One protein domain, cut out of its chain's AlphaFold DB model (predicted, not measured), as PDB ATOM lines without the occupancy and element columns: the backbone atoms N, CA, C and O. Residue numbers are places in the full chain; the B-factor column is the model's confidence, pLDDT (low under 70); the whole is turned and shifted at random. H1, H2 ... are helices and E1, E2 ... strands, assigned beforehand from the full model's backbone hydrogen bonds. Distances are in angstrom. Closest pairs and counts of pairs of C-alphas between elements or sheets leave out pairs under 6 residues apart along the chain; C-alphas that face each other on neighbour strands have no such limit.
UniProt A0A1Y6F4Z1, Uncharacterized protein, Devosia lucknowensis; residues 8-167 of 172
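What this domain is: This is residues 8 to 167 of the 172 residues of an uncharacterized protein of Devosia lucknowensis (UniProt A0A1Y6F4Z1). A strongly twisted sheet of four strands makes the core, with helices over both faces, and the long helix H1 runs along one face and sticks out past the body with its residues 8 to 15. H1, H5 and H6 are on one face and H2 and H4 on the other, three layers with the sheet between helices, while H7 packs farther out on H5 and H6. The printed part has 160 residues with seven named helices and four named strands, in the order H1 E1 H2 E2 E3 H3 H4 E4 H5 H6 H7; the sheet E1 E2 E3 E4 is mixed, and so is the class, helices and strands. The whole is compact, with a radius of gyration of the C-alphas of 15.5 A and spans of 50 by 34 by 30 A.

How they stand to each other: H1, residues 8 to 35, is on the sheet of E1, residues 41 to 45, E2, residues 63 to 70, E3, residues 73 to 80, and E4, residues 108 to 112. Its height over the sheet is 8.9 A, and it runs along the strands, at 21 degrees to E2 on the local plane; the closest C-alphas of H1 and E2 are those of Asn 27 and Ser 64, 5.4 A apart. The edge strand E1 is antiparallel to E2 at 148 degrees, with N 41 and O 69 within hydrogen-bond range at 2.8 A. H2, residues 47 to 55, is on the opposite face from H1, at a height over the sheet of 9.3 A, over E2 and slantwise to it at 39 degrees on the local plane. E2 and E3 form an antiparallel hairpin, with N 66 and O 77 at 2.8 A. E3 and the edge strand E4 are parallel at 31 degrees, with N 78 and O 109 at 2.7 A. H3, residues 82 to 85, only grazes the sheet. H4, residues 88 to 103, is on the sheet and with its residues 94 to 101 alone touches H2, at a steep tilt of 47 degrees, opposite ways; their closest C-alphas are those of Leu 53 and Ala 97, 5.6 A apart. E3, H3, H4 and E4 make a strand-helix-strand unit, two parallel neighbour strands joined through helices, with a right-handed crossover. The hub is H5, residues 113 to 121, which touches H1 at a steep tilt of 62 degrees, the closest C-alphas being those of Gly 33 and Leu 116, 6.1 A apart. H6, residues 127 to 139, and H7, residues 156 to 166, form a helical hairpin at a shallow tilt of 21 degrees, with the C-alphas of Val 137 and Ala 157 closest at 6.8 A. H5 touches H7 at a steep tilt of 52 degrees, while H5 and H6 only just touch, with 3 pairs of C-alphas within 8 A, and only at the corner. Every O i to N i+4 pair is within hydrogen-bond range in H1, H2, H4 and H7; H5 has 3 of 5 and H6 8 of 9, and H3 is too short for such a pair.

Where its parts are: H1 begins at C-alpha 8, (26.189, 71.247, -0.096), and measures 40.8 A. E1 measures 12.2 A, H2 12.1 A, E2 21.2 A and E3 21.9 A. H3 measures 4.8 A, H4 22.9 A and E4 13.3 A; E4 begins at C-alpha 108, (38.484, 41.754, -21.990). H5 measures 12.6 A, H6 18.4 A and H7 15.3 A, ending at C-alpha 166, (21.334, 48.780, -32.578).

The domain as a whole: The two C-alphas farthest apart, those of Ala 8 and Gly 140, are 50.8 A apart. Residues 8 to 15 and 121 to 126 stand free; the body without them spans 39 by 35 by 33 A. The printed part has no cut. The link from H6 to H7, residues 140 to 155, is long. Mean pLDDT of the printed part is 70.9, and residues 8 to 13, 15 to 16, 72 and 114 to 167 are under 70.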
ATOM      1  N   ALA A   8      25.058  71.843   0.610       62.12
ATOM      2  CA  ALA A   8      26.189  71.247  -0.096       62.12
ATOM      3  C   ALA A   8      26.417  69.779   0.311       62.12
ATOM      4  O   ALA A   8      26.749  68.933  -0.528       62.12
ATOM      5  N   LYS A   9      26.191  69.441   1.588       59.66
ATOM      6  CA  LYS A   9      26.261  68.056   2.081       59.66
ATOM      7  C   LYS A   9      25.064  67.234   1.604       59.66
ATOM      8  O   LYS A   9      25.247  66.082   1.214       59.66
ATOM      9  N   SER A  10      23.872  67.831   1.558       59.72
ATOM     10  CA  SER A  10      22.654  67.189   1.040       59.72
ATOM     11  C   SER A  10      22.763  66.852  -0.458       59.72
ATOM     12  O   SER A  10      22.506  65.717  -0.869       59.72
ATOM     13  N   ALA A  11      23.263  67.787  -1.274       61.06
ATOM     14  CA  ALA A  11      23.475  67.583  -2.708       61.06
ATOM     15  C   ALA A  11      24.525  66.495  -3.007       61.06
ATOM     16  O   ALA A  11      24.287  65.612  -3.836       61.06
ATOM     17  N   LYS A  12      25.660  66.491  -2.287       63.31
ATOM     18  CA  LYS A  12      26.697  65.447  -2.416       63.31
ATOM     19  C   LYS A  12      26.170  64.056  -2.049       63.31
ATOM     20  O   LYS A  12      26.489  63.082  -2.733       63.31
ATOM     21  N   ARG A  13      25.333  63.958  -1.008       62.88
ATOM     22  CA  ARG A  13      24.696  62.700  -0.582       62.88
ATOM     23  C   ARG A  13      23.707  62.191  -1.639       62.88
ATOM     24  O   ARG A  13      23.824  61.052  -2.077       62.88
ATOM     25  N   SER A  14      22.853  63.076  -2.161       71.38
ATOM     26  CA  SER A  14      21.914  62.786  -3.259       71.38
ATOM     27  C   SER A  14      22.618  62.306  -4.537       71.38
ATOM     28  O   SER A  14      22.156  61.373  -5.198       71.38
ATOM     29  N   HIS A  15      23.761  62.906  -4.886       64.38
ATOM     30  CA  HIS A  15      24.548  62.495  -6.051       64.38
ATOM     31  C   HIS A  15      25.170  61.102  -5.868       64.38
ATOM     32  O   HIS A  15      25.068  60.253  -6.758       64.38
ATOM     33  N   ARG A  16      25.772  60.842  -4.700       66.12
ATOM     34  CA  ARG A  16      26.363  59.541  -4.352       66.12
ATOM     35  C   ARG A  16      25.322  58.420  -4.388       66.12
ATOM     36  O   ARG A  16      25.582  57.378  -4.986       66.12
ATOM     37  N   ASP A  17      24.127  58.668  -3.854       72.69
ATOM     38  CA  ASP A  17      23.035  57.691  -3.844       72.69
ATOM     39  C   ASP A  17      22.533  57.366  -5.259       72.69
ATOM     40  O   ASP A  17      22.275  56.205  -5.586       72.69
ATOM     41  N   ARG A  18      22.436  58.369  -6.144       71.12
ATOM     42  CA  ARG A  18      22.067  58.143  -7.554       71.12
ATOM     43  C   ARG A  18      23.123  57.339  -8.304       71.12
ATOM     44  O   ARG A  18      22.766  56.419  -9.040       71.12
ATOM     45  N   SER A  19      24.396  57.681  -8.126       71.44
ATOM     46  CA  SER A  19      25.529  56.987  -8.748       71.44
ATOM     47  C   SER A  19      25.578  55.520  -8.306       71.44
ATOM     48  O   SER A  19      25.634  54.604  -9.131       71.44
ATOM     49  N   GLU A  20      25.404  55.264  -7.008       74.50
ATOM     50  CA  GLU A  20      25.367  53.908  -6.479       74.50
ATOM     51  C   GLU A  20      24.151  53.111  -6.975       74.50
ATOM     52  O   GLU A  20      24.305  51.946  -7.352       74.50
ATOM     53  N   ARG A  21      22.961  53.722  -7.042       79.12
ATOM     54  CA  ARG A  21      21.765  53.080  -7.617       79.12
ATOM     55  C   ARG A  21      21.962  52.710  -9.085       79.12
ATOM     56  O   ARG A  21      21.632  51.588  -9.467       79.12
ATOM     57  N   ARG A  22      22.528  53.610  -9.897       73.62
ATOM     58  CA  ARG A  22      22.842  53.343 -11.313       73.62
ATOM     59  C   ARG A  22      23.819  52.183 -11.448       73.62
ATOM     60  O   ARG A  22      23.541  51.239 -12.182       73.62
ATOM     61  N   ARG A  23      24.890  52.192 -10.655       75.38
ATOM     62  CA  ARG A  23      25.874  51.108 -10.607       75.38
ATOM     63  C   ARG A  23      25.252  49.775 -10.188       75.38
ATOM     64  O   ARG A  23      25.577  48.740 -10.762       75.38
ATOM     65  N   ARG A  24      24.375  49.762  -9.179       79.94
ATOM     66  CA  ARG A  24      23.666  48.542  -8.746       79.94
ATOM     67  C   ARG A  24      22.778  48.008  -9.864       79.94
ATOM     68  O   ARG A  24      22.923  46.844 -10.214       79.94
ATOM     69  N   LYS A  25      21.956  48.869 -10.475       79.88
ATOM     70  CA  LYS A  25      21.108  48.504 -11.619       79.88
ATOM     71  C   LYS A  25      21.943  47.900 -12.745       79.88
ATOM     72  O   LYS A  25      21.606  46.839 -13.252       79.88
ATOM     73  N   PHE A  26      23.048  48.544 -13.100       78.44
ATOM     74  CA  PHE A  26      23.867  48.109 -14.220       78.44
ATOM     75  C   PHE A  26      24.616  46.797 -13.958       78.44
ATOM     76  O   PHE A  26      24.624  45.919 -14.814       78.44
ATOM     77  N   ASN A  27      25.142  46.606 -12.743       83.00
ATOM     78  CA  ASN A  27      25.679  45.310 -12.322       83.00
ATOM     79  C   ASN A  27      24.623  44.201 -12.397       83.00
ATOM     80  O   ASN A  27      24.934  43.099 -12.835       83.00
ATOM     81  N   SER A  28      23.386  44.476 -11.972       84.75
ATOM     82  CA  SER A  28      22.300  43.497 -12.066       84.75
ATOM     83  C   SER A  28      21.977  43.146 -13.518       84.75
ATOM     84  O   SER A  28      21.811  41.969 -13.816       84.75
ATOM     85  N   LEU A  29      21.947  44.135 -14.421       80.50
ATOM     86  CA  LEU A  29      21.721  43.914 -15.855       80.50
ATOM     87  C   LEU A  29      22.797  43.007 -16.468       80.50
ATOM     88  O   LEU A  29      22.466  42.033 -17.136       80.50
ATOM     89  N   LEU A  30      24.076  43.290 -16.205       82.75
ATOM     90  CA  LEU A  30      25.173  42.472 -16.723       82.75
ATOM     91  C   LEU A  30      25.160  41.057 -16.127       82.75
ATOM     92  O   LEU A  30      25.288  40.080 -16.858       82.75
ATOM     93  N   ALA A  31      24.957  40.931 -14.814       84.12
ATOM     94  CA  ALA A  31      24.911  39.632 -14.145       84.12
ATOM     95  C   ALA A  31      23.724  38.766 -14.599       84.12
ATOM     96  O   ALA A  31      23.842  37.545 -14.664       84.12
ATOM     97  N   GLU A  32      22.572  39.376 -14.884       82.44
ATOM     98  CA  GLU A  32      21.430  38.694 -15.498       82.44
ATOM     99  C   GLU A  32      21.760  38.260 -16.929       82.44
ATOM    100  O   GLU A  32      21.622  37.086 -17.256       82.44
ATOM    101  N   GLY A  33      22.303  39.170 -17.745       75.81
ATOM    102  CA  GLY A  33      22.703  38.867 -19.118       75.81
ATOM    103  C   GLY A  33      23.698  37.710 -19.211       75.81
ATOM    104  O   GLY A  33      23.542  36.853 -20.073       75.81
ATOM    105  N   LEU A  34      24.679  37.641 -18.305       79.25
ATOM    106  CA  LEU A  34      25.681  36.570 -18.267       79.25
ATOM    107  C   LEU A  34      25.115  35.216 -17.829       79.25
ATOM    108  O   LEU A  34      25.519  34.197 -18.374       79.25
ATOM    109  N   ARG A  35      24.175  35.188 -16.874       80.38
ATOM    110  CA  ARG A  35      23.562  33.936 -16.385       80.38
ATOM    111  C   ARG A  35      22.778  33.189 -17.460       80.38
ATOM    112  O   ARG A  35      22.587  31.987 -17.347       80.38
ATOM    113  N   GLN A  36      22.323  33.904 -18.476       75.00
ATOM    114  CA  GLN A  36      21.551  33.347 -19.576       75.00
ATOM    115  C   GLN A  36      22.434  32.930 -20.769       75.00
ATOM    116  O   GLN A  36      21.910  32.597 -21.831       75.00
ATOM    117  N   VAL A  37      23.763  33.037 -20.672       73.81
ATOM    118  CA  VAL A  37      24.683  32.581 -21.723       73.81
ATOM    119  C   VAL A  37      25.089  31.145 -21.415       73.81
ATOM    120  O   VAL A  37      25.764  30.882 -20.423       73.81
ATOM    121  N   GLU A  38      24.676  30.213 -22.269       73.94
ATOM    122  CA  GLU A  38      25.076  28.812 -22.148       73.94
ATOM    123  C   GLU A  38      26.598  28.669 -22.287       73.94
ATOM    124  O   GLU A  38      27.221  29.338 -23.114       73.94
ATOM    125  N   GLY A  39      27.201  27.820 -21.453       75.56
ATOM    126  CA  GLY A  39      28.650  27.602 -21.438       75.56
ATOM    127  C   GLY A  39      29.464  28.717 -20.773       75.56
ATOM    128  O   GLY A  39      30.692  28.666 -20.815       75.56
ATOM    129  N   VAL A  40      28.815  29.708 -20.148       80.38
ATOM    130  CA  VAL A  40      29.486  30.785 -19.406       80.38
ATOM    131  C   VAL A  40      29.120  30.735 -17.927       80.38
ATOM    132  O   VAL A  40      27.954  30.797 -17.542       80.38
ATOM    133  N   LYS A  41      30.138  30.684 -17.065       86.25
ATOM    134  CA  LYS A  41      29.987  30.707 -15.608       86.25
ATOM    135  C   LYS A  41      30.528  32.015 -15.044       86.25
ATOM    136  O   LYS A  41      31.716  32.307 -15.125       86.25
ATOM    137  N   SER A  42      29.662  32.801 -14.409       88.31
ATOM    138  CA  SER A  42      30.091  34.008 -13.692       88.31
ATOM    139  C   SER A  42      30.966  33.637 -12.490       88.31
ATOM    140  O   SER A  42      30.540  32.888 -11.612       88.31
ATOM    141  N   LEU A  43      32.176  34.196 -12.432       89.62
ATOM    142  CA  LEU A  43      33.124  34.062 -11.320       89.62
ATOM    143  C   LEU A  43      33.054  35.243 -10.340       89.62
ATOM    144  O   LEU A  43      33.811  35.297  -9.373       89.62
ATOM    145  N   GLY A  44      32.148  36.191 -10.582       90.06
ATOM    146  CA  GLY A  44      31.940  37.362  -9.739       90.06
ATOM    147  C   GLY A  44      32.520  38.645 -10.326       90.06
ATOM    148  O   GLY A  44      32.841  38.731 -11.507       90.06
ATOM    149  N   LYS A  45      32.585  39.686  -9.496       92.06
ATOM    150  CA  LYS A  45      33.014  41.025  -9.918       92.06
ATOM    151  C   LYS A  45      34.530  41.115  -9.973       92.06
ATOM    152  O   LYS A  45      35.194  40.686  -9.032       92.06
ATOM    153  N   ASP A  46      35.050  41.771 -11.001       92.44
ATOM    154  CA  ASP A  46      36.482  42.027 -11.119       92.44
ATOM    155  C   ASP A  46      36.824  43.450 -10.669       92.44
ATOM    156  O   ASP A  46      36.491  44.435 -11.332       92.44
ATOM    157  N   ARG A  47      37.451  43.568  -9.495       91.00
ATOM    158  CA  ARG A  47      37.862  44.872  -8.963       91.00
ATOM    159  C   ARG A  47      39.130  45.382  -9.635       91.00
ATOM    160  O   ARG A  47      39.187  46.573  -9.899       91.00
ATOM    161  N   ALA A  48      40.081  44.509  -9.954       92.00
ATOM    162  CA  ALA A  48      41.364  44.911 -10.520       92.00
ATOM    163  C   ALA A  48      41.168  45.570 -11.889       92.00
ATOM    164  O   ALA A  48      41.612  46.695 -12.107       92.00
ATOM    165  N   VAL A  49      40.389  44.934 -12.769       92.50
ATOM    166  CA  VAL A  49      40.067  45.495 -14.089       92.50
ATOM    167  C   VAL A  49      39.316  46.819 -13.961       92.50
ATOM    168  O   VAL A  49      39.618  47.791 -14.651       92.50
ATOM    169  N   ARG A  50      38.349  46.902 -13.044       93.19
ATOM    170  CA  ARG A  50      37.611  48.147 -12.798       93.19
ATOM    171  C   ARG A  50      38.521  49.269 -12.297       93.19
ATOM    172  O   ARG A  50      38.327  50.426 -12.677       93.19
ATOM    173  N   ASP A  51      39.473  48.952 -11.434       93.62
ATOM    174  CA  ASP A  51      40.379  49.940 -10.866       93.62
ATOM    175  C   ASP A  51      41.326  50.473 -11.960       93.62
ATOM    176  O   ASP A  51      41.491  51.688 -12.057       93.62
ATOM    177  N   VAL A  52      41.792  49.621 -12.887       94.56
ATOM    178  CA  VAL A  52      42.512  50.050 -14.107       94.56
ATOM    179  C   VAL A  52      41.659  50.989 -14.968       94.56
ATOM    180  O   VAL A  52      42.122  52.064 -15.348       94.56
ATOM    181  N   LEU A  53      40.392  50.648 -15.234       93.12
ATOM    182  CA  LEU A  53      39.479  51.523 -15.990       93.12
ATOM    183  C   LEU A  53      39.304  52.888 -15.299       93.12
ATOM    184  O   LEU A  53      39.285  53.932 -15.952       93.12
ATOM    185  N   THR A  54      39.208  52.887 -13.970       93.06
ATOM    186  CA  THR A  54      39.029  54.108 -13.173       93.06
ATOM    187  C   THR A  54      40.277  54.988 -13.194       93.06
ATOM    188  O   THR A  54      40.157  56.205 -13.329       93.06
ATOM    189  N   GLN A  55      41.472  54.392 -13.127       94.88
ATOM    190  CA  GLN A  55      42.751  55.103 -13.259       94.88
ATOM    191  C   GLN A  55      42.890  55.800 -14.619       94.88
ATOM    192  O   GLN A  55      43.450  56.888 -14.694       94.88
ATOM    193  N   HIS A  56      42.295  55.233 -15.670       93.19
ATOM    194  CA  HIS A  56      42.230  55.843 -17.002       93.19
ATOM    195  C   HIS A  56      41.065  56.837 -17.156       93.19
ATOM    196  O   HIS A  56      40.760  57.294 -18.255       93.19
ATOM    197  N   GLY A  57      40.392  57.208 -16.064       92.12
ATOM    198  CA  GLY A  57      39.363  58.244 -16.066       92.12
ATOM    199  C   GLY A  57      37.999  57.788 -16.586       92.12
ATOM    200  O   GLY A  57      37.192  58.641 -16.979       92.12
ATOM    201  N   ILE A  58      37.724  56.479 -16.594       90.44
ATOM    202  CA  ILE A  58      36.373  55.942 -16.790       90.44
ATOM    203  C   ILE A  58      35.634  55.959 -15.443       90.44
ATOM    204  O   ILE A  58      36.100  55.345 -14.482       90.44
ATOM    205  N   PRO A  59      34.475  56.633 -15.325       88.38
ATOM    206  CA  PRO A  59      33.738  56.671 -14.066       88.38
ATOM    207  C   PRO A  59      33.314  55.272 -13.601       88.38
ATOM    208  O   PRO A  59      32.717  54.505 -14.356       88.38
ATOM    209  N   ALA A  60      33.557  54.947 -12.331       85.62
ATOM    210  CA  ALA A  60      33.247  53.628 -11.771       85.62
ATOM    211  C   ALA A  60      31.742  53.286 -11.747       85.62
ATOM    212  O   ALA A  60      31.370  52.129 -11.553       85.62
ATOM    213  N   ASP A  61      30.862  54.277 -11.888       85.38
ATOM    214  CA  ASP A  61      29.414  54.097 -12.022       85.38
ATOM    215  C   ASP A  61      28.943  53.989 -13.475       85.38
ATOM    216  O   ASP A  61      27.792  53.621 -13.718       85.38
ATOM    217  N   ALA A  62      29.830  54.271 -14.427       86.75
ATOM    218  CA  ALA A  62      29.602  54.088 -15.849       86.75
ATOM    219  C   ALA A  62      29.972  52.684 -16.341       86.75
ATOM    220  O   ALA A  62      29.636  52.354 -17.478       86.75
ATOM    221  N   VAL A  63      30.637  51.867 -15.517       89.19
ATOM    222  CA  VAL A  63      31.060  50.507 -15.871       89.19
ATOM    223  C   VAL A  63      30.644  49.472 -14.831       89.19
ATOM    224  O   VAL A  63      30.493  49.753 -13.642       89.19
ATOM    225  N   SER A  64      30.472  48.240 -15.294       90.19
ATOM    226  CA  SER A  64      30.307  47.043 -14.476       90.19
ATOM    227  C   SER A  64      31.284  46.002 -14.990       90.19
ATOM    228  O   SER A  64      31.358  45.807 -16.195       90.19
ATOM    229  N   VAL A  65      32.046  45.351 -14.110       91.44
ATOM    230  CA  VAL A  65      33.043  44.367 -14.544       91.44
ATOM    231  C   VAL A  65      32.830  43.040 -13.843       91.44
ATOM    232  O   VAL A  65      32.760  42.982 -12.611       91.44
ATOM    233  N   HIS A  66      32.733  41.983 -14.638       91.38
ATOM    234  CA  HIS A  66      32.545  40.613 -14.199       91.38
ATOM    235  C   HIS A  66      33.618  39.717 -14.795       91.38
ATOM    236  O   HIS A  66      33.883  39.767 -15.989       91.38
ATOM    237  N   ARG A  67      34.203  38.860 -13.965       92.00
ATOM    238  CA  ARG A  67      35.035  37.766 -14.441       92.00
ATOM    239  C   ARG A  67      34.133  36.584 -14.747       92.00
ATOM    240  O   ARG A  67      33.244  36.265 -13.954       92.00
ATOM    241  N   VAL A  68      34.359  35.936 -15.873       87.25
ATOM    242  CA  VAL A  68      33.601  34.761 -16.288       87.25
ATOM    243  C   VAL A  68      34.544  33.672 -16.765       87.25
ATOM    244  O   VAL A  68      35.623  33.953 -17.282       87.25
ATOM    245  N   ASP A  69      34.123  32.439 -16.557       86.06
ATOM    246  CA  ASP A  69      34.723  31.246 -17.128       86.06
ATOM    247  C   ASP A  69      33.901  30.822 -18.345       86.06
ATOM    248  O   ASP A  69      32.670  30.920 -18.329       86.06
ATOM    249  N   SER A  70      34.574  30.408 -19.410       78.94
ATOM    250  CA  SER A  70      33.965  30.044 -20.689       78.94
ATOM    251  C   SER A  70      34.751  28.908 -21.337       78.94
ATOM    252  O   SER A  70      35.882  28.630 -20.938       78.94
ATOM    253  N   ALA A  71      34.211  28.311 -22.403       73.00
ATOM    254  CA  ALA A  71      34.917  27.295 -23.196       73.00
ATOM    255  C   ALA A  71      36.299  27.749 -23.719       73.00
ATOM    256  O   ALA A  71      37.128  26.923 -24.086       73.00
ATOM    257  N   PHE A  72      36.560  29.058 -23.732       68.94
ATOM    258  CA  PHE A  72      37.787  29.662 -24.243       68.94
ATOM    259  C   PHE A  72      38.680  30.232 -23.136       68.94
ATOM    260  O   PHE A  72      39.611  30.988 -23.415       68.94
ATOM    261  N   GLY A  73      38.393  29.882 -21.881       77.06
ATOM    262  CA  GLY A  73      39.107  30.334 -20.695       77.06
ATOM    263  C   GLY A  73      38.469  31.545 -20.021       77.06
ATOM    264  O   GLY A  73      37.307  31.899 -20.260       77.06
ATOM    265  N   ILE A  74      39.258  32.174 -19.149       85.25
ATOM    266  CA  ILE A  74      38.821  33.297 -18.321       85.25
ATOM    267  C   ILE A  74      38.705  34.573 -19.154       85.25
ATOM    268  O   ILE A  74      39.639  34.967 -19.853       85.25
ATOM    269  N   LEU A  75      37.559  35.241 -19.028       83.81
ATOM    270  CA  LEU A  75      37.256  36.505 -19.688       83.81
ATOM    271  C   LEU A  75      36.790  37.553 -18.675       83.81
ATOM    272  O   LEU A  75      36.089  37.256 -17.705       83.81
ATOM    273  N   HIS A  76      37.159  38.806 -18.923       88.12
ATOM    274  CA  HIS A  76      36.768  39.962 -18.123       88.12
ATOM    275  C   HIS A  76      35.733  40.772 -18.895       88.12
ATOM    276  O   HIS A  76      36.045  41.511 -19.827       88.12
ATOM    277  N   VAL A  77      34.476  40.613 -18.512       85.75
ATOM    278  CA  VAL A  77      33.339  41.233 -19.174       85.75
ATOM    279  C   VAL A  77      33.067  42.598 -18.559       85.75
ATOM    280  O   VAL A  77      32.684  42.704 -17.394       85.75
ATOM    281  N   ILE A  78      33.249  43.644 -19.353       87.19
ATOM    282  CA  ILE A  78      33.073  45.045 -18.996       87.19
ATOM    283  C   ILE A  78      31.760  45.527 -19.616       87.19
ATOM    284  O   ILE A  78      31.692  45.883 -20.786       87.19
ATOM    285  N   GLY A  79      30.694  45.583 -18.832       85.19
ATOM    286  CA  GLY A  79      29.533  46.382 -19.198       85.19
ATOM    287  C   GLY A  79      29.902  47.865 -19.173       85.19
ATOM    288  O   GLY A  79      30.512  48.325 -18.205       85.19
ATOM    289  N   MET A  80      29.480  48.632 -20.178       83.94
ATOM    290  CA  MET A  80      29.615  50.090 -20.228       83.94
ATOM    291  C   MET A  80      28.260  50.779 -20.443       83.94
ATOM    292  O   MET A  80      27.478  50.393 -21.307       83.94
ATOM    293  N   SER A  81      27.966  51.818 -19.661       82.75
ATOM    294  CA  SER A  81      26.737  52.608 -19.810       82.75
ATOM    295  C   SER A  81      26.668  53.296 -21.177       82.75
ATOM    296  O   SER A  81      27.692  53.752 -21.683       82.75
ATOM    297  N   ASN A  82      25.467  53.472 -21.740       75.88
ATOM    298  CA  ASN A  82      25.303  54.112 -23.059       75.88
ATOM    299  C   ASN A  82      25.901  55.527 -23.104       75.88
ATOM    300  O   ASN A  82      26.506  55.924 -24.094       75.88
ATOM    301  N   ARG A  83      25.785  56.291 -22.008       76.44
ATOM    302  CA  ARG A  83      26.365  57.641 -21.924       76.44
ATOM    303  C   ARG A  83      27.882  57.619 -22.087       76.44
ATOM    304  O   ARG A  83      28.427  58.486 -22.757       76.44
ATOM    305  N   ALA A  84      28.555  56.675 -21.434       77.62
ATOM    306  CA  ALA A  84      30.001  56.547 -21.550       77.62
ATOM    307  C   ALA A  84      30.390  55.924 -22.895       77.62
ATOM    308  O   ALA A  84      31.389  56.328 -23.473       77.62
ATOM    309  N   TRP A  85      29.572  55.014 -23.425       76.44
ATOM    310  CA  TRP A  85      29.771  54.427 -24.746       76.44
ATOM    311  C   TRP A  85      29.773  55.480 -25.863       76.44
ATOM    312  O   TRP A  85      30.659  55.477 -26.702       76.44
ATOM    313  N   HIS A  86      28.836  56.427 -25.855       72.31
ATOM    314  CA  HIS A  86      28.735  57.457 -26.900       72.31
ATOM    315  C   HIS A  86      29.605  58.703 -26.656       72.31
ATOM    316  O   HIS A  86      29.485  59.690 -27.374       72.31
ATOM    317  N   CYS A  87      30.461  58.699 -25.632       75.12
ATOM    318  CA  CYS A  87      31.349  59.817 -25.331       75.12
ATOM    319  C   CYS A  87      32.743  59.538 -25.906       75.12
ATOM    320  O   CYS A  87      33.442  58.665 -25.392       75.12
ATOM    321  N   SER A  88      33.186  60.302 -26.911       70.62
ATOM    322  CA  SER A  88      34.483  60.088 -27.582       70.62
ATOM    323  C   SER A  88      35.667  60.086 -26.607       70.62
ATOM    324  O   SER A  88      36.534  59.223 -26.666       70.62
ATOM    325  N   ASN A  89      35.655  60.972 -25.607       77.88
ATOM    326  CA  ASN A  89      36.694  60.985 -24.571       77.88
ATOM    327  C   ASN A  89      36.706  59.703 -23.725       77.88
ATOM    328  O   ASN A  89      37.757  59.277 -23.259       77.88
ATOM    329  N   SER A  90      35.544  59.096 -23.478       77.62
ATOM    330  CA  SER A  90      35.456  57.821 -22.759       77.62
ATOM    331  C   SER A  90      35.888  56.644 -23.630       77.62
ATOM    332  O   SER A  90      36.452  55.696 -23.097       77.62
ATOM    333  N   GLN A  91      35.670  56.718 -24.941       75.19
ATOM    334  CA  GLN A  91      36.129  55.729 -25.915       75.19
ATOM    335  C   GLN A  91      37.661  55.678 -25.982       75.19
ATOM    336  O   GLN A  91      38.242  54.615 -25.790       75.19
ATOM    337  N   GLU A  92      38.324  56.828 -26.115       77.81
ATOM    338  CA  GLU A  92      39.794  56.907 -26.128       77.81
ATOM    339  C   GLU A  92      40.421  56.427 -24.811       77.81
ATOM    340  O   GLU A  92      41.363  55.631 -24.793       77.81
ATOM    341  N   ARG A  93      39.840  56.832 -23.676       86.50
ATOM    342  CA  ARG A  93      40.259  56.348 -22.351       86.50
ATOM    343  C   ARG A  93      40.081  54.841 -22.198       86.50
ATOM    344  O   ARG A  93      40.918  54.183 -21.583       86.50
ATOM    345  N   LEU A  94      38.998  54.294 -22.745       84.69
ATOM    346  CA  LEU A  94      38.742  52.863 -22.716       84.69
ATOM    347  C   LEU A  94      39.739  52.111 -23.602       84.69
ATOM    348  O   LEU A  94      40.298  51.126 -23.133       84.69
ATOM    349  N   LYS A  95      40.025  52.591 -24.821       80.75
ATOM    350  CA  LYS A  95      41.073  52.034 -25.694       80.75
ATOM    351  C   LYS A  95      42.417  51.970 -24.957       80.75
ATOM    352  O   LYS A  95      43.050  50.915 -24.926       80.75
ATOM    353  N   ALA A  96      42.822  53.058 -24.297       84.62
ATOM    354  CA  ALA A  96      44.053  53.094 -23.504       84.62
ATOM    355  C   ALA A  96      44.047  52.069 -22.354       84.62
ATOM    356  O   ALA A  96      44.999  51.306 -22.203       84.62
ATOM    357  N   ALA A  97      42.954  51.991 -21.590       89.06
ATOM    358  CA  ALA A  97      42.829  51.023 -20.504       89.06
ATOM    359  C   ALA A  97      42.852  49.567 -21.001       89.06
ATOM    360  O   ALA A  97      43.475  48.712 -20.378       89.06
ATOM    361  N   LEU A  98      42.193  49.275 -22.126       84.62
ATOM    362  CA  LEU A  98      42.167  47.938 -22.722       84.62
ATOM    363  C   LEU A  98      43.550  47.496 -23.210       84.62
ATOM    364  O   LEU A  98      43.874  46.322 -23.053       84.62
ATOM    365  N   ARG A  99      44.382  48.413 -23.724       83.69
ATOM    366  CA  ARG A  99      45.787  48.115 -24.055       83.69
ATOM    367  C   ARG A  99      46.559  47.665 -22.821       83.69
ATOM    368  O   ARG A  99      47.146  46.593 -22.844       83.69
ATOM    369  N   VAL A 100      46.459  48.409 -21.718       88.44
ATOM    370  CA  VAL A 100      47.104  48.028 -20.449       88.44
ATOM    371  C   VAL A 100      46.623  46.657 -19.969       88.44
ATOM    372  O   VAL A 100      47.427  45.815 -19.585       88.44
ATOM    373  N   LEU A 101      45.314  46.399 -20.009       87.56
ATOM    374  CA  LEU A 101      44.749  45.113 -19.594       87.56
ATOM    375  C   LEU A 101      45.236  43.956 -20.478       87.56
ATOM    376  O   LEU A 101      45.572  42.895 -19.956       87.56
ATOM    377  N   ARG A 102      45.329  44.170 -21.792       83.94
ATOM    378  CA  ARG A 102      45.885  43.192 -22.731       83.94
ATOM    379  C   ARG A 102      47.360  42.924 -22.453       83.94
ATOM    380  O   ARG A 102      47.761  41.766 -22.453       83.94
ATOM    381  N   ASP A 103      48.148  43.962 -22.200       84.81
ATOM    382  CA  ASP A 103      49.580  43.830 -21.916       84.81
ATOM    383  C   ASP A 103      49.817  43.081 -20.585       84.81
ATOM    384  O   ASP A 103      50.826  42.403 -20.414       84.81
ATOM    385  N   LEU A 104      48.835  43.109 -19.675       86.31
ATOM    386  CA  LEU A 104      48.768  42.265 -18.472       86.31
ATOM    387  C   LEU A 104      48.264  40.830 -18.742       86.31
ATOM    388  O   LEU A 104      48.047  40.065 -17.802       86.31
ATOM    389  N   GLY A 105      48.037  40.458 -20.002       81.88
ATOM    390  CA  GLY A 105      47.519  39.151 -20.411       81.88
ATOM    391  C   GLY A 105      46.021  38.956 -20.155       81.88
ATOM    392  O   GLY A 105      45.525  37.831 -20.238       81.88
ATOM    393  N   LEU A 106      45.279  40.020 -19.831       83.88
ATOM    394  CA  LEU A 106      43.857  39.933 -19.513       83.88
ATOM    395  C   LEU A 106      43.014  40.065 -20.778       83.88
ATOM    396  O   LEU A 106      43.105  41.028 -21.539       83.88
ATOM    397  N   ARG A 107      42.124  39.094 -20.975       80.44
ATOM    398  CA  ARG A 107      41.192  39.082 -22.101       80.44
ATOM    399  C   ARG A 107      39.903  39.783 -21.713       80.44
ATOM    400  O   ARG A 107      39.143  39.284 -20.879       80.44
ATOM    401  N   CYS A 108      39.649  40.940 -22.308       80.75
ATOM    402  CA  CYS A 108      38.484  41.754 -21.990       80.75
ATOM    403  C   CYS A 108      37.430  41.715 -23.100       80.75
ATOM    404  O   CYS A 108      37.752  41.768 -24.283       80.75
ATOM    405  N   LEU A 109      36.163  41.674 -22.694       78.44
ATOM    406  CA  LEU A 109      34.994  41.801 -23.558       78.44
ATOM    407  C   LEU A 109      34.194  43.016 -23.094       78.44
ATOM    408  O   LEU A 109      33.702  43.008 -21.969       78.44
ATOM    409  N   VAL A 110      34.029  44.042 -23.928       79.56
ATOM    410  CA  VAL A 110      33.224  45.217 -23.560       79.56
ATOM    411  C   VAL A 110      31.835  45.146 -24.190       79.56
ATOM    412  O   VAL A 110      31.692  44.908 -25.384       79.56
ATOM    413  N   ILE A 111      30.793  45.380 -23.395       75.81
ATOM    414  CA  ILE A 111      29.396  45.287 -23.823       75.81
ATOM    415  C   ILE A 111      28.679  46.611 -23.524       75.81
ATOM    416  O   ILE A 111      28.628  47.020 -22.357       75.81
ATOM    417  N   PRO A 112      28.073  47.280 -24.519       75.31
ATOM    418  CA  PRO A 112      27.265  48.468 -24.267       75.31
ATOM    419  C   PRO A 112      25.972  48.123 -23.517       75.31
ATOM    420  O   PRO A 112      25.365  47.076 -23.721       75.31
ATOM    421  N   GLN A 113      25.482  49.033 -22.678       77.56
ATOM    422  CA  GLN A 113      24.245  48.842 -21.914       77.56
ATOM    423  C   GLN A 113      23.034  48.544 -22.804       77.56
ATOM    424  O   GLN A 113      22.215  47.707 -22.432       77.56
ATOM    425  N   ALA A 114      22.933  49.176 -23.976       68.81
ATOM    426  CA  ALA A 114      21.879  48.906 -24.951       68.81
ATOM    427  C   ALA A 114      21.796  47.417 -25.332       68.81
ATOM    428  O   ALA A 114      20.695  46.895 -25.480       68.81
ATOM    429  N   ALA A 115      22.937  46.719 -25.391       68.06
ATOM    430  CA  ALA A 115      22.995  45.283 -25.656       68.06
ATOM    431  C   ALA A 115      22.452  44.422 -24.521       68.06
ATOM    432  O   ALA A 115      21.816  43.396 -24.749       68.06
ATOM    433  N   LEU A 116      22.705  44.840 -23.285       69.38
ATOM    434  CA  LEU A 116      22.182  44.154 -22.109       69.38
ATOM    435  C   LEU A 116      20.670  44.384 -21.972       69.38
ATOM    436  O   LEU A 116      19.943  43.498 -21.532       69.38
ATOM    437  N   GLU A 117      20.188  45.567 -22.359       68.94
ATOM    438  CA  GLU A 117      18.777  45.940 -22.253       68.94
ATOM    439  C   GLU A 117      17.904  45.387 -23.387       68.94
ATOM    440  O   GLU A 117      16.756  45.021 -23.125       68.94
ATOM    441  N   SER A 118      18.415  45.298 -24.622       60.69
ATOM    442  CA  SER A 118      17.676  44.724 -25.759       60.69
ATOM    443  C   SER A 118      17.288  43.264 -25.501       60.69
ATOM    444  O   SER A 118      16.163  42.864 -25.800       60.69
ATOM    445  N   ARG A 119      18.162  42.515 -24.817       55.81
ATOM    446  CA  ARG A 119      17.928  41.139 -24.359       55.81
ATOM    447  C   ARG A 119      16.770  41.014 -23.361       55.81
ATOM    448  O   ARG A 119      16.024  40.044 -23.409       55.81
ATOM    449  N   ILE A 120      16.603  41.985 -22.462       52.44
ATOM    450  CA  ILE A 120      15.563  41.943 -21.415       52.44
ATOM    451  C   ILE A 120      14.188  42.289 -21.984       52.44
ATOM    452  O   ILE A 120      13.176  41.779 -21.511       52.44
ATOM    453  N   ARG A 121      14.134  43.168 -22.990       49.91
ATOM    454  CA  ARG A 121      12.864  43.629 -23.567       49.91
ATOM    455  C   ARG A 121      12.270  42.668 -24.593       49.91
ATOM    456  O   ARG A 121      11.086  42.792 -24.876       49.91
ATOM    457  N   ASN A 122      13.059  41.750 -25.151       46.06
ATOM    458  CA  ASN A 122      12.606  40.876 -26.230       46.06
ATOM    459  C   ASN A 122      13.137  39.440 -26.049       46.06
ATOM    460  O   ASN A 122      14.107  39.054 -26.699       46.06
ATOM    461  N   PRO A 123      12.520  38.626 -25.170       47.75
ATOM    462  CA  PRO A 123      12.977  37.260 -24.896       47.75
ATOM    463  C   PRO A 123      12.819  36.310 -26.095       47.75
ATOM    464  O   PRO A 123      13.456  35.263 -26.128       47.75
ATOM    465  N   VAL A 124      11.992  36.679 -27.081       42.25
ATOM    466  CA  VAL A 124      11.720  35.885 -28.292       42.25
ATOM    467  C   VAL A 124      12.808  36.076 -29.357       42.25
ATOM    468  O   VAL A 124      13.123  35.148 -30.096       42.25
ATOM    469  N   ASN A 125      13.453  37.246 -29.399       39.78
ATOM    470  CA  ASN A 125      14.578  37.491 -30.296       39.78
ATOM    471  C   ASN A 125      15.865  37.081 -29.593       39.78
ATOM    472  O   ASN A 125      16.404  37.873 -28.833       39.78
ATOM    473  N   HIS A 126      16.338  35.858 -29.842       45.31
ATOM    474  CA  HIS A 126      17.753  35.492 -30.005       45.31
ATOM    475  C   HIS A 126      18.811  36.380 -29.279       45.31
ATOM    476  O   HIS A 126      19.844  36.734 -29.835       45.31
ATOM    477  N   GLY A 127      18.616  36.724 -28.004       38.88
ATOM    478  CA  GLY A 127      19.575  37.521 -27.227       38.88
ATOM    479  C   GLY A 127      20.727  36.678 -26.670       38.88
ATOM    480  O   GLY A 127      21.793  37.204 -26.357       38.88
ATOM    481  N   GLY A 128      20.521  35.358 -26.592       45.31
ATOM    482  CA  GLY A 128      21.562  34.351 -26.363       45.31
ATOM    483  C   GLY A 128      22.675  34.394 -27.415       45.31
ATOM    484  O   GLY A 128      23.832  34.569 -27.022       45.31
ATOM    485  N   PRO A 129      22.358  34.349 -28.727       51.62
ATOM    486  CA  PRO A 129      23.382  34.346 -29.759       51.62
ATOM    487  C   PRO A 129      24.196  35.630 -29.834       51.62
ATOM    488  O   PRO A 129      25.353  35.518 -30.183       51.62
ATOM    489  N   ILE A 130      23.714  36.820 -29.445       53.78
ATOM    490  CA  ILE A 130      24.575  38.022 -29.490       53.78
ATOM    491  C   ILE A 130      25.723  37.920 -28.481       53.78
ATOM    492  O   ILE A 130      26.880  38.106 -28.850       53.78
ATOM    493  N   LEU A 131      25.440  37.587 -27.215       58.25
ATOM    494  CA  LEU A 131      26.508  37.426 -26.225       58.25
ATOM    495  C   LEU A 131      27.360  36.190 -26.519       58.25
ATOM    496  O   LEU A 131      28.578  36.295 -26.444       58.25
ATOM    497  N   GLN A 132      26.766  35.066 -26.931       57.94
ATOM    498  CA  GLN A 132      27.533  33.899 -27.392       57.94
ATOM    499  C   GLN A 132      28.427  34.231 -28.595       57.94
ATOM    500  O   GLN A 132      29.558  33.762 -28.646       57.94
ATOM    501  N   HIS A 133      27.974  35.082 -29.517       58.47
ATOM    502  CA  HIS A 133      28.767  35.549 -30.651       58.47
ATOM    503  C   HIS A 133      29.918  36.441 -30.184       58.47
ATOM    504  O   HIS A 133      31.047  36.236 -30.606       58.47
ATOM    505  N   TYR A 134      29.687  37.350 -29.230       62.06
ATOM    506  CA  TYR A 134      30.766  38.105 -28.581       62.06
ATOM    507  C   TYR A 134      31.792  37.193 -27.897       62.06
ATOM    508  O   TYR A 134      32.994  37.426 -28.019       62.06
ATOM    509  N   PHE A 135      31.333  36.148 -27.203       61.34
ATOM    510  CA  PHE A 135      32.217  35.149 -26.607       61.34
ATOM    511  C   PHE A 135      33.016  34.409 -27.679       61.34
ATOM    512  O   PHE A 135      34.224  34.311 -27.524       61.34
ATOM    513  N   ALA A 136      32.391  33.971 -28.776       56.69
ATOM    514  CA  ALA A 136      33.050  33.285 -29.892       56.69
ATOM    515  C   ALA A 136      34.053  34.176 -30.660       56.69
ATOM    516  O   ALA A 136      35.111  33.708 -31.073       56.69
ATOM    517  N   VAL A 137      33.763  35.471 -30.807       57.44
ATOM    518  CA  VAL A 137      34.647  36.458 -31.452       57.44
ATOM    519  C   VAL A 137      35.884  36.720 -30.594       57.44
ATOM    520  O   VAL A 137      37.011  36.567 -31.063       57.44
ATOM    521  N   VAL A 138      35.697  37.041 -29.308       57.19
ATOM    522  CA  VAL A 138      36.818  37.292 -28.383       57.19
ATOM    523  C   VAL A 138      37.621  36.013 -28.136       57.19
ATOM    524  O   VAL A 138      38.846  36.060 -28.001       57.19
ATOM    525  N   ALA A 139      36.951  34.861 -28.116       52.81
ATOM    526  CA  ALA A 139      37.547  33.534 -28.063       52.81
ATOM    527  C   ALA A 139      38.534  33.250 -29.191       52.81
ATOM    528  O   ALA A 139      39.621  32.746 -28.912       52.81
ATOM    529  N   GLY A 140      38.168  33.625 -30.421       49.41
ATOM    530  CA  GLY A 140      38.993  33.487 -31.620       49.41
ATOM    531  C   GLY A 140      40.200  34.426 -31.681       49.41
ATOM    532  O   GLY A 140      40.903  34.430 -32.684       49.41
ATOM    533  N   GLY A 141      40.458  35.220 -30.634       46.62
ATOM    534  CA  GLY A 141      41.617  36.112 -30.562       46.62
ATOM    535  C   GLY A 141      41.409  37.468 -31.237       46.62
ATOM    536  O   GLY A 141      42.362  38.235 -31.352       46.62
ATOM    537  N   LEU A 142      40.179  37.797 -31.646       44.22
ATOM    538  CA  LEU A 142      39.853  39.124 -32.160       44.22
ATOM    539  C   LEU A 142      39.855  40.124 -30.997       44.22
ATOM    540  O   LEU A 142      39.055  40.039 -30.062       44.22
ATOM    541  N   SER A 143      40.821  41.039 -31.024       44.00
ATOM    542  CA  SER A 143      40.970  42.082 -30.017       44.00
ATOM    543  C   SER A 143      39.979  43.219 -30.252       44.00
ATOM    544  O   SER A 143      39.812  43.676 -31.378       44.00
ATOM    545  N   PHE A 144      39.434  43.765 -29.164       45.75
ATOM    546  CA  PHE A 144      38.565  44.954 -29.129       45.75
ATOM    547  C   PHE A 144      39.184  46.249 -29.701       45.75
ATOM    548  O   PHE A 144      38.546  47.298 -29.661       45.75
ATOM    549  N   GLU A 145      40.418  46.216 -30.208       42.22
ATOM    550  CA  GLU A 145      41.134  47.384 -30.740       42.22
ATOM    551  C   GLU A 145      40.549  47.943 -32.044       42.22
ATOM    552  O   GLU A 145      40.954  49.018 -32.476       42.22
ATOM    553  N   HIS A 146      39.591  47.246 -32.653       40.53
ATOM    554  CA  HIS A 146      39.110  47.528 -34.004       40.53
ATOM    555  C   HIS A 146      37.636  47.965 -34.062       40.53
ATOM    556  O   HIS A 146      36.986  47.827 -35.093       40.53
ATOM    557  N   TRP A 147      37.063  48.496 -32.978       49.06
ATOM    558  CA  TRP A 147      35.720  49.086 -33.049       49.06
ATOM    559  C   TRP A 147      35.556  49.984 -34.277       49.06
ATOM    560  O   TRP A 147      36.412  50.826 -34.531       49.06
ATOM    561  N   CYS A 148      34.445  49.808 -35.005       42.31
ATOM    562  CA  CYS A 148      33.972  50.817 -35.947       42.31
ATOM    563  C   CYS A 148      33.789  52.123 -35.161       42.31
ATOM    564  O   CYS A 148      32.817  52.297 -34.420       42.31
ATOM    565  N   VAL A 149      34.787  52.987 -35.263       40.66
ATOM    566  CA  VAL A 149      34.656  54.421 -35.080       40.66
ATOM    567  C   VAL A 149      34.472  54.982 -36.485       40.66
ATOM    568  O   VAL A 149      35.100  54.470 -37.418       40.66
ATOM    569  N   ALA A 150      33.660  56.029 -36.626       38.22
ATOM    570  CA  ALA A 150      33.605  56.806 -37.857       38.22
ATOM    571  C   ALA A 150      35.019  57.095 -38.358       38.22
ATOM    572  O   ALA A 150      35.846  57.610 -37.606       38.22
ATOM    573  N   ASP A 151      35.274  56.693 -39.605       39.59
ATOM    574  CA  ASP A 151      36.514  56.908 -40.354       39.59
ATOM    575  C   ASP A 151      37.757  56.060 -39.959       39.59
ATOM    576  O   ASP A 151      38.860  56.357 -40.422       39.59
ATOM    577  N   GLU A 152      37.628  54.963 -39.187       43.31
ATOM    578  CA  GLU A 152      38.736  54.012 -38.902       43.31
ATOM    579  C   GLU A 152      38.550  52.610 -39.536       43.31
ATOM    580  O   GLU A 152      37.461  52.210 -39.938       43.31
ATOM    581  N   ARG A 153      39.636  51.816 -39.636       40.62
ATOM    582  CA  ARG A 153      39.605  50.428 -40.152       40.62
ATOM    583  C   ARG A 153      38.665  49.554 -39.300       40.62
ATOM    584  O   ARG A 153      38.963  49.268 -38.144       40.62
ATOM    585  N   HIS A 154      37.564  49.110 -39.905       50.12
ATOM    586  CA  HIS A 154      36.481  48.351 -39.273       50.12
ATOM    587  C   HIS A 154      36.888  46.944 -38.795       50.12
ATOM    588  O   HIS A 154      37.426  46.167 -39.583       50.12
ATOM    589  N   ASP A 155      36.530  46.574 -37.558       48.94
ATOM    590  CA  ASP A 155      36.382  45.176 -37.114       48.94
ATOM    591  C   ASP A 155      35.073  44.599 -37.655       48.94
ATOM    592  O   ASP A 155      34.002  44.953 -37.157       48.94
ATOM    593  N   PRO A 156      35.103  43.659 -38.606       43.81
ATOM    594  CA  PRO A 156      33.887  43.053 -39.136       43.81
ATOM    595  C   PRO A 156      33.013  42.422 -38.041       43.81
ATOM    596  O   PRO A 156      31.786  42.502 -38.114       43.81
ATOM    597  N   ALA A 157      33.623  41.856 -36.994       46.22
ATOM    598  CA  ALA A 157      32.899  41.245 -35.887       46.22
ATOM    599  C   ALA A 157      32.296  42.298 -34.941       46.22
ATOM    600  O   ALA A 157      31.134  42.187 -34.541       46.22
ATOM    601  N   GLY A 158      33.042  43.363 -34.636       50.00
ATOM    602  CA  GLY A 158      32.563  44.510 -33.860       50.00
ATOM    603  C   GLY A 158      31.431  45.277 -34.554       50.00
ATOM    604  O   GLY A 158      30.433  45.619 -33.917       50.00
ATOM    605  N   CYS A 159      31.536  45.489 -35.866       56.06
ATOM    606  CA  CYS A 159      30.530  46.181 -36.672       56.06
ATOM    607  C   CYS A 159      29.274  45.305 -36.878       56.06
ATOM    608  O   CYS A 159      28.151  45.812 -36.784       56.06
ATOM    609  N   PHE A 160      29.424  43.985 -37.062       51.06
ATOM    610  CA  PHE A 160      28.300  43.037 -37.053       51.06
ATOM    611  C   PHE A 160      27.579  43.032 -35.703       51.06
ATOM    612  O   PHE A 160      26.346  43.051 -35.651       51.06
ATOM    613  N   ALA A 161      28.332  43.077 -34.605       50.81
ATOM    614  CA  ALA A 161      27.759  43.130 -33.276       50.81
ATOM    615  C   ALA A 161      27.005  44.448 -33.027       50.81
ATOM    616  O   ALA A 161      25.850  44.403 -32.621       50.81
ATOM    617  N   ILE A 162      27.573  45.615 -33.361       54.56
ATOM    618  CA  ILE A 162      26.870  46.915 -33.305       54.56
ATOM    619  C   ILE A 162      25.590  46.899 -34.143       54.56
ATOM    620  O   ILE A 162      24.540  47.357 -33.678       54.56
ATOM    621  N   THR A 163      25.662  46.349 -35.355       54.66
ATOM    622  CA  THR A 163      24.519  46.276 -36.271       54.66
ATOM    623  C   THR A 163      23.411  45.400 -35.700       54.66
ATOM    624  O   THR A 163      22.257  45.823 -35.630       54.66
ATOM    625  N   SER A 164      23.778  44.231 -35.179       46.16
ATOM    626  CA  SER A 164      22.860  43.306 -34.504       46.16
ATOM    627  C   SER A 164      22.261  43.899 -33.222       46.16
ATOM    628  O   SER A 164      21.150  43.551 -32.832       46.16
ATOM    629  N   LEU A 165      22.983  44.808 -32.562       46.59
ATOM    630  CA  LEU A 165      22.598  45.413 -31.288       46.59
ATOM    631  C   LEU A 165      21.719  46.651 -31.409       46.59
ATOM    632  O   LEU A 165      20.869  46.897 -30.553       46.59
ATOM    633  N   THR A 166      21.969  47.465 -32.426       45.88
ATOM    634  CA  THR A 166      21.334  48.780 -32.578       45.88
ATOM    635  C   THR A 166      20.313  48.808 -33.708       45.88
ATOM    636  O   THR A 166      19.566  49.779 -33.818       45.88
ATOM    637  N   GLY A 167      20.281  47.767 -34.552       43.88
ATOM    638  CA  GLY A 167      19.509  47.749 -35.794       43.88
ATOM    639  C   GLY A 167      20.010  48.764 -36.825       43.88
ATOM    640  O   GLY A 167      19.328  49.015 -37.816       43.88
TER     641      GLY A 167